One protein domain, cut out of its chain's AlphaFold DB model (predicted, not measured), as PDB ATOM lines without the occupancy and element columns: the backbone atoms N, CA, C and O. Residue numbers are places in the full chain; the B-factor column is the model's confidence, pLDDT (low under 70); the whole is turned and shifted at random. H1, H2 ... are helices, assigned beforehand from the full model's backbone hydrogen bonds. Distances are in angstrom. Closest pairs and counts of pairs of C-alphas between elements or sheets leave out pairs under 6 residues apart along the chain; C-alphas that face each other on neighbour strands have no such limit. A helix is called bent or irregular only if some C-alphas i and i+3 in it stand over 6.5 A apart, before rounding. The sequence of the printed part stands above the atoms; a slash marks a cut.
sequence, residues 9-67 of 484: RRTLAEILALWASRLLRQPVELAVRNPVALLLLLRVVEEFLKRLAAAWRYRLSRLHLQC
ATOM      1  N   ARG A   9      10.556 -18.077 -52.190       83.38
ATOM      2  CA  ARG A   9      11.632 -18.763 -51.456       83.38
ATOM      3  C   ARG A   9      11.380 -18.796 -49.948       83.38
ATOM      4  O   ARG A   9      11.717 -19.792 -49.318       83.38
ATOM      5  N   ARG A  10      10.783 -17.740 -49.378       85.31
ATOM      6  CA  ARG A  10      10.461 -17.682 -47.941       85.31
ATOM      7  C   ARG A  10       9.342 -18.654 -47.576       85.31
ATOM      8  O   ARG A  10       9.510 -19.432 -46.646       85.31
ATOM      9  N   THR A  11       8.272 -18.694 -48.367       86.38
ATOM     10  CA  THR A  11       7.146 -19.602 -48.104       86.38
ATOM     11  C   THR A  11       7.536 -21.074 -48.252       86.38
ATOM     12  O   THR A  11       7.135 -21.895 -47.432       86.38
ATOM     13  N   LEU A  12       8.381 -21.426 -49.230       85.06
ATOM     14  CA  LEU A  12       8.913 -22.791 -49.349       85.06
ATOM     15  C   LEU A  12       9.792 -23.191 -48.159       85.06
ATOM     16  O   LEU A  12       9.687 -24.320 -47.688       85.06
ATOM     17  N   ALA A  13      10.635 -22.285 -47.658       85.62
ATOM     18  CA  ALA A  13      11.480 -22.563 -46.498       85.62
ATOM     19  C   ALA A  13      10.647 -22.798 -45.226       85.62
ATOM     20  O   ALA A  13      10.919 -23.743 -44.487       85.62
ATOM     21  N   GLU A  14       9.601 -22.000 -45.002       90.69
ATOM     22  CA  GLU A  14       8.689 -22.158 -43.859       90.69
ATOM     23  C   GLU A  14       7.888 -23.465 -43.934       90.69
ATOM     24  O   GLU A  14       7.784 -24.187 -42.942       90.69
ATOM     25  N   ILE A  15       7.392 -23.828 -45.123       89.50
ATOM     26  CA  ILE A  15       6.688 -25.100 -45.340       89.50
ATOM     27  C   ILE A  15       7.629 -26.288 -45.105       89.50
ATOM     28  O   ILE A  15       7.237 -27.251 -44.445       89.50
ATOM     29  N   LEU A  16       8.874 -26.223 -45.590       86.38
ATOM     30  CA  LEU A  16       9.871 -27.274 -45.369       86.38
ATOM     31  C   LEU A  16      10.277 -27.388 -43.895       86.38
ATOM     32  O   LEU A  16      10.429 -28.503 -43.404       86.38
ATOM     33  N   ALA A  17      10.395 -26.274 -43.167       86.44
ATOM     34  CA  ALA A  17      10.694 -26.278 -41.733       86.44
ATOM     35  C   ALA A  17       9.539 -26.867 -40.898       86.44
ATOM     36  O   ALA A  17       9.761 -27.658 -39.975       86.44
ATOM     37  N   LEU A  18       8.289 -26.546 -41.249       88.75
ATOM     38  CA  LEU A  18       7.097 -27.138 -40.632       88.75
ATOM     39  C   LEU A  18       6.978 -28.639 -40.931       88.75
ATOM     40  O   LEU A  18       6.651 -29.424 -40.041       88.75
ATOM     41  N   TRP A  19       7.294 -29.059 -42.157       85.00
ATOM     42  CA  TRP A  19       7.347 -30.477 -42.517       85.00
ATOM     43  C   TRP A  19       8.462 -31.217 -41.781       85.00
ATOM     44  O   TRP A  19       8.204 -32.274 -41.210       85.00
ATOM     45  N   ALA A  20       9.669 -30.652 -41.723       80.81
ATOM     46  CA  ALA A  20      10.805 -31.249 -41.028       80.81
ATOM     47  C   ALA A  20      10.531 -31.412 -39.525       80.81
ATOM     48  O   ALA A  20      10.768 -32.480 -38.969       80.81
ATOM     49  N   SER A  21       9.964 -30.393 -38.871       83.50
ATOM     50  CA  SER A  21       9.638 -30.457 -37.439       83.50
ATOM     51  C   SER A  21       8.538 -31.474 -37.114       83.50
ATOM     52  O   SER A  21       8.615 -32.142 -36.082       83.50
ATOM     53  N   ARG A  22       7.548 -31.659 -38.000       80.75
ATOM     54  CA  ARG A  22       6.542 -32.726 -37.862       80.75
ATOM     55  C   ARG A  22       7.125 -34.116 -38.116       80.75
ATOM     56  O   ARG A  22       6.832 -35.030 -37.348       80.75
ATOM     57  N   LEU A  23       7.983 -34.265 -39.127       79.56
ATOM     58  CA  LEU A  23       8.654 -35.534 -39.424       79.56
ATOM     59  C   LEU A  23       9.633 -35.964 -38.326       79.56
ATOM     60  O   LEU A  23       9.840 -37.157 -38.153       79.56
ATOM     61  N   LEU A  24      10.223 -35.022 -37.585       78.12
ATOM     62  CA  LEU A  24      11.197 -35.317 -36.528       78.12
ATOM     63  C   LEU A  24      10.561 -35.719 -35.188       78.12
ATOM     64  O   LEU A  24      11.215 -36.401 -34.404       78.12
ATOM     65  N   ARG A  25       9.304 -35.344 -34.909       78.38
ATOM     66  CA  ARG A  25       8.653 -35.650 -33.616       78.38
ATOM     67  C   ARG A  25       8.048 -37.056 -33.526       78.38
ATOM     68  O   ARG A  25       8.159 -37.689 -32.486       78.38
ATOM     69  N   GLN A  26       7.454 -37.573 -34.602       74.31
ATOM     70  CA  GLN A  26       6.846 -38.914 -34.615       74.31
ATOM     71  C   GLN A  26       7.808 -40.123 -34.513       74.31
ATOM     72  O   GLN A  26       7.412 -41.129 -33.923       74.31
ATOM     73  N   PRO A  27       9.054 -40.101 -35.032       72.88
ATOM     74  CA  PRO A  27       9.921 -41.276 -34.986       72.88
ATOM     75  C   PRO A  27      10.444 -41.586 -33.584       72.88
ATOM     76  O   PRO A  27      10.810 -42.728 -33.343       72.88
ATOM     77  N   VAL A  28      10.453 -40.623 -32.653       80.44
ATOM     78  CA  VAL A  28      10.943 -40.843 -31.280       80.44
ATOM     79  C   VAL A  28      10.035 -41.812 -30.521       80.44
ATOM     80  O   VAL A  28      10.519 -42.740 -29.881       80.44
ATOM     81  N   GLU A  29       8.716 -41.672 -30.657       81.25
ATOM     82  CA  GLU A  29       7.760 -42.602 -30.040       81.25
ATOM     83  C   GLU A  29       7.784 -43.984 -30.713       81.25
ATOM     84  O   GLU A  29       7.658 -45.014 -30.047       81.25
ATOM     85  N   LEU A  30       8.000 -44.021 -32.034       75.69
ATOM     86  CA  LEU A  30       8.137 -45.267 -32.790       75.69
ATOM     87  C   LEU A  30       9.439 -46.012 -32.445       75.69
ATOM     88  O   LEU A  30       9.437 -47.240 -32.375       75.69
ATOM     89  N   ALA A  31      10.527 -45.273 -32.195       83.88
ATOM     90  CA  ALA A  31      11.840 -45.799 -31.821       83.88
ATOM     91  C   ALA A  31      11.794 -46.572 -30.502       83.88
ATOM     92  O   ALA A  31      12.386 -47.643 -30.398       83.88
ATOM     93  N   VAL A  32      11.063 -46.040 -29.517       89.00
ATOM     94  CA  VAL A  32      10.908 -46.667 -28.197       89.00
ATOM     95  C   VAL A  32      10.058 -47.934 -28.287       89.00
ATOM     96  O   VAL A  32      10.346 -48.912 -27.604       89.00
ATOM     97  N   ARG A  33       9.026 -47.947 -29.142       91.44
ATOM     98  CA  ARG A  33       8.124 -49.102 -29.273       91.44
ATOM     99  C   ARG A  33       8.693 -50.230 -30.129       91.44
ATOM    100  O   ARG A  33       8.462 -51.385 -29.801       91.44
ATOM    101  N   ASN A  34       9.387 -49.917 -31.225       94.00
ATOM    102  CA  ASN A  34       9.850 -50.913 -32.196       94.00
ATOM    103  C   ASN A  34      11.174 -50.483 -32.865       94.00
ATOM    104  O   ASN A  34      11.164 -50.006 -34.006       94.00
ATOM    105  N   PRO A  35      12.334 -50.692 -32.215       91.31
ATOM    106  CA  PRO A  35      13.626 -50.259 -32.754       91.31
ATOM    107  C   PRO A  35      13.988 -50.958 -34.076       91.31
ATOM    108  O   PRO A  35      14.567 -50.340 -34.966       91.31
ATOM    109  N   VAL A  36      13.586 -52.222 -34.259       93.06
ATOM    110  CA  VAL A  36      13.837 -52.983 -35.500       93.06
ATOM    111  C   VAL A  36      13.078 -52.387 -36.691       93.06
ATOM    112  O   VAL A  36      13.646 -52.236 -37.773       93.06
ATOM    113  N   ALA A  37      11.815 -51.995 -36.497       87.19
ATOM    114  CA  ALA A  37      11.012 -51.371 -37.548       87.19
ATOM    115  C   ALA A  37      11.603 -50.019 -37.973       87.19
ATOM    116  O   ALA A  37      11.643 -49.707 -39.164       87.19
ATOM    117  N   LEU A  38      12.125 -49.249 -37.011       88.62
ATOM    118  CA  LEU A  38      12.829 -48.003 -37.295       88.62
ATOM    119  C   LEU A  38      14.101 -48.243 -38.123       88.62
ATOM    120  O   LEU A  38      14.316 -47.538 -39.106       88.62
ATOM    121  N   LEU A  39      14.919 -49.243 -37.775       90.81
ATOM    122  CA  LEU A  39      16.133 -49.576 -38.534       90.81
ATOM    123  C   LEU A  39      15.818 -50.005 -39.976       90.81
ATOM    124  O   LEU A  39      16.499 -49.570 -40.905       90.81
ATOM    125  N   LEU A  40      14.761 -50.798 -40.187       93.69
ATOM    126  CA  LEU A  40      14.309 -51.175 -41.530       93.69
ATOM    127  C   LEU A  40      13.819 -49.964 -42.333       93.69
ATOM    128  O   LEU A  40      14.187 -49.817 -43.498       93.69
ATOM    129  N   LEU A  41      13.041 -49.070 -41.714       89.75
ATOM    130  CA  LEU A  41      12.590 -47.832 -42.353       89.75
ATOM    131  C   LEU A  41      13.784 -46.960 -42.763       89.75
ATOM    132  O   LEU A  41      13.848 -46.504 -43.903       89.75
ATOM    133  N   LEU A  42      14.750 -46.771 -41.859       90.62
ATOM    134  CA  LEU A  42      15.974 -46.021 -42.141       90.62
ATOM    135  C   LEU A  42      16.753 -46.644 -43.303       90.62
ATOM    136  O   LEU A  42      17.199 -45.911 -44.183       90.62
ATOM    137  N   ARG A  43      16.843 -47.978 -43.373       95.50
ATOM    138  CA  ARG A  43      17.500 -48.676 -44.487       95.50
ATOM    139  C   ARG A  43      16.773 -48.483 -45.821       95.50
ATOM    140  O   ARG A  43      17.422 -48.276 -46.843       95.50
ATOM    141  N   VAL A  44      15.438 -48.509 -45.826       94.81
ATOM    142  CA  VAL A  44      14.631 -48.230 -47.028       94.81
ATOM    143  C   VAL A  44      14.814 -46.784 -47.489       94.81
ATOM    144  O   VAL A  44      14.986 -46.541 -48.684       94.81
ATOM    145  N   VAL A  45      14.825 -45.826 -46.559       93.31
ATOM    146  CA  VAL A  45      15.076 -44.410 -46.863       93.31
ATOM    147  C   VAL A  45      16.493 -44.213 -47.404       93.31
ATOM    148  O   VAL A  45      16.662 -43.515 -48.400       93.31
ATOM    149  N   GLU A  46      17.500 -44.859 -46.812       95.88
ATOM    150  CA  GLU A  46      18.886 -44.833 -47.291       95.88
ATOM    151  C   GLU A  46      18.985 -45.325 -48.746       95.88
ATOM    152  O   GLU A  46      19.545 -44.631 -49.597       95.88
ATOM    153  N   GLU A  47      18.392 -46.479 -49.070       96.00
ATOM    154  CA  GLU A  47      18.390 -47.021 -50.435       96.00
ATOM    155  C   GLU A  47      17.590 -46.158 -51.419       96.00
ATOM    156  O   GLU A  47      18.004 -45.956 -52.566       96.00
ATOM    157  N   PHE A  48      16.474 -45.572 -50.981       94.62
ATOM    158  CA  PHE A  48      15.721 -44.619 -51.790       94.62
ATOM    159  C   PHE A  48      16.543 -43.358 -52.091       94.62
ATOM    160  O   PHE A  48      16.609 -42.929 -53.246       94.62
ATOM    161  N   LEU A  49      17.226 -42.794 -51.090       95.38
ATOM    162  CA  LEU A  49      18.103 -41.634 -51.258       95.38
ATOM    163  C   LEU A  49      19.297 -41.954 -52.160       95.38
ATOM    164  O   LEU A  49      19.638 -41.127 -53.004       95.38
ATOM    165  N   LYS A  50      19.889 -43.153 -52.066       95.06
ATOM    166  CA  LYS A  50      20.937 -43.610 -52.996       95.06
ATOM    167  C   LYS A  50      20.429 -43.666 -54.434       95.06
ATOM    168  O   LYS A  50      21.084 -43.129 -55.327       95.06
ATOM    169  N   ARG A  51      19.249 -44.252 -54.672       93.50
ATOM    170  CA  ARG A  51      18.624 -44.308 -56.009       93.50
ATOM    171  C   ARG A  51      18.286 -42.920 -56.541       93.50
ATOM    172  O   ARG A  51      18.530 -42.638 -57.711       93.50
ATOM    173  N   LEU A  52      17.766 -42.042 -55.687       94.62
ATOM    174  CA  LEU A  52      17.439 -40.668 -56.050       94.62
ATOM    175  C   LEU A  52      18.712 -39.873 -56.363       94.62
ATOM    176  O   LEU A  52      18.771 -39.224 -57.402       94.62
ATOM    177  N   ALA A  53      19.759 -39.986 -55.546       94.50
ATOM    178  CA  ALA A  53      21.059 -39.371 -55.801       94.50
ATOM    179  C   ALA A  53      21.694 -39.893 -57.099       94.50
ATOM    180  O   ALA A  53      22.195 -39.096 -57.889       94.50
ATOM    181  N   ALA A  54      21.626 -41.201 -57.369       92.06
ATOM    182  CA  ALA A  54      22.093 -41.789 -58.623       92.06
ATOM    183  C   ALA A  54      21.303 -41.257 -59.831       92.06
ATOM    184  O   ALA A  54      21.898 -40.834 -60.822       92.06
ATOM    185  N   ALA A  55      19.973 -41.181 -59.728       91.62
ATOM    186  CA  ALA A  55      19.118 -40.616 -60.769       91.62
ATOM    187  C   ALA A  55      19.386 -39.117 -60.997       91.62
ATOM    188  O   ALA A  55      19.392 -38.658 -62.140       91.62
ATOM    189  N   TRP A  56      19.632 -38.350 -59.932       93.19
ATOM    190  CA  TRP A  56      20.001 -36.936 -60.014       93.19
ATOM    191  C   TRP A  56      21.375 -36.737 -60.640       93.19
ATOM    192  O   TRP A  56      21.491 -35.911 -61.539       93.19
ATOM    193  N   ARG A  57      22.390 -37.512 -60.241       92.38
ATOM    194  CA  ARG A  57      23.716 -37.494 -60.880       92.38
ATOM    195  C   ARG A  57      23.603 -37.830 -62.359       92.38
ATOM    196  O   ARG A  57      24.102 -37.071 -63.171       92.38
ATOM    197  N   TYR A  58      22.850 -38.869 -62.720       88.56
ATOM    198  CA  TYR A  58      22.598 -39.210 -64.120       88.56
ATOM    199  C   TYR A  58      21.926 -38.062 -64.890       88.56
ATOM    200  O   TYR A  58      22.342 -37.721 -65.996       88.56
ATOM    201  N   ARG A  59      20.914 -37.407 -64.302       89.25
ATOM    202  CA  ARG A  59      20.261 -36.237 -64.914       89.25
ATOM    203  C   ARG A  59      21.213 -35.051 -65.055       89.25
ATOM    204  O   ARG A  59      21.211 -34.426 -66.110       89.25
ATOM    205  N   LEU A  60      22.015 -34.752 -64.036       89.94
ATOM    206  CA  LEU A  60      22.994 -33.665 -64.056       89.94
ATOM    207  C   LEU A  60      24.111 -33.937 -65.062       89.94
ATOM    208  O   LEU A  60      24.390 -33.059 -65.867       89.94
ATOM    209  N   SER A  61      24.675 -35.145 -65.098       85.56
ATOM    210  CA  SER A  61      25.648 -35.565 -66.113       85.56
ATOM    211  C   SER A  61      25.057 -35.449 -67.512       85.56
ATOM    212  O   SER A  61      25.689 -34.893 -68.399       85.56
ATOM    213  N   ARG A  62      23.804 -35.869 -67.709       82.44
ATOM    214  CA  ARG A  62      23.118 -35.734 -68.999       82.44
ATOM    215  C   ARG A  62      22.893 -34.275 -69.397       82.44
ATOM    216  O   ARG A  62      23.054 -33.948 -70.567       82.44
ATOM    217  N   LEU A  63      22.517 -33.408 -68.456       83.56
ATOM    218  CA  LEU A  63      22.378 -31.968 -68.700       83.56
ATOM    219  C   LEU A  63      23.737 -31.324 -68.989       83.56
ATOM    220  O   LEU A  63      23.846 -30.522 -69.906       83.56
ATOM    221  N   HIS A  64      24.778 -31.717 -68.257       84.12
ATOM    222  CA  HIS A  64      26.136 -31.233 -68.453       84.12
ATOM    223  C   HIS A  64      26.686 -31.649 -69.820       84.12
ATOM    224  O   HIS A  64      27.186 -30.802 -70.552       84.12
ATOM    225  N   LEU A  65      26.492 -32.912 -70.213       79.31
ATOM    226  CA  LEU A  65      26.802 -33.403 -71.555       79.31
ATOM    227  C   LEU A  65      26.030 -32.611 -72.611       79.31
ATOM    228  O   LEU A  65      26.624 -32.169 -73.583       79.31
ATOM    229  N   GLN A  66      24.740 -32.334 -72.407       77.94
ATOM    230  CA  GLN A  66      23.974 -31.496 -73.336       77.94
ATOM    231  C   GLN A  66      24.545 -30.078 -73.464       77.94
ATOM    232  O   GLN A  66      24.700 -29.594 -74.585       77.94
ATOM    233  N   CYS A  67      24.907 -29.437 -72.353       80.81
ATOM    234  CA  CYS A  67      25.538 -28.119 -72.365       80.81
ATOM    235  C   CYS A  67      26.902 -28.139 -73.072       80.81
ATOM    236  O   CYS A  67      27.148 -27.280 -73.913       80.81
TER     237      CYS A  67
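What this domain is: This is residues 9 to 67 of the 484 residues of the protein "Hypothetical protein" of Alexandrium catenella (UniProt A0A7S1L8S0). Two long helices meet near their ends as an open V, with H2 as the longer arm, H1 as the shorter one and the joint around Asn 34. Away from the joint the arms spread, and residues 40 to 67 of H2 and 9 to 26 of H1 stand free. The printed part has 59 residues with two named helices, H1 then H2 along the chain, and no named strand; the class is all helix. The whole is extended, with a radius of gyration of the C-alphas of 16.6 A, and flat, with spans of 51 by 32 by 6 A.

Where its parts are: H2, the longest helix, holds residues 35 to 67 and measures 46.9 A from first to last C-alpha, from Pro 35 at (13.626, -50.259, -32.754) to Cys 67 at (25.538, -28.119, -72.365). H1 holds residues 9 to 33 and measures 37.7 A, beginning with C-alpha 9 at (11.632, -18.763, -51.456). H1 is neither bent nor irregular, but only just: C-alphas 24 and 27 are 6.3 A apart.

How they stand to each other: H2 and H1 form a helical hairpin, running opposite ways at a shallow tilt of 30 degrees. They only just touch, with 3 pairs of C-alphas within 8 A, through residue 38 alone of H2 and residues 27 to 31 alone of H1. The closest C-alphas are those of Ala 31 and Leu 38, 6.0 A apart, while the helix centres are 20.2 A apart. In H2 every O i to N i+4 pair is within hydrogen-bond range; in H1 16 of 21 are.

The domain as a whole: The two C-alphas farthest apart are those of Arg 33 and Cys 67, at 51.0 A. The first and last printed C-alphas, of Arg 9 and Cys 67, are 26.8 A apart. The link from H1 to H2 is tight, with 1 residue between them. The printed part has no cut. The mean pLDDT of the printed part is 87.4, and no printed residue is under 70.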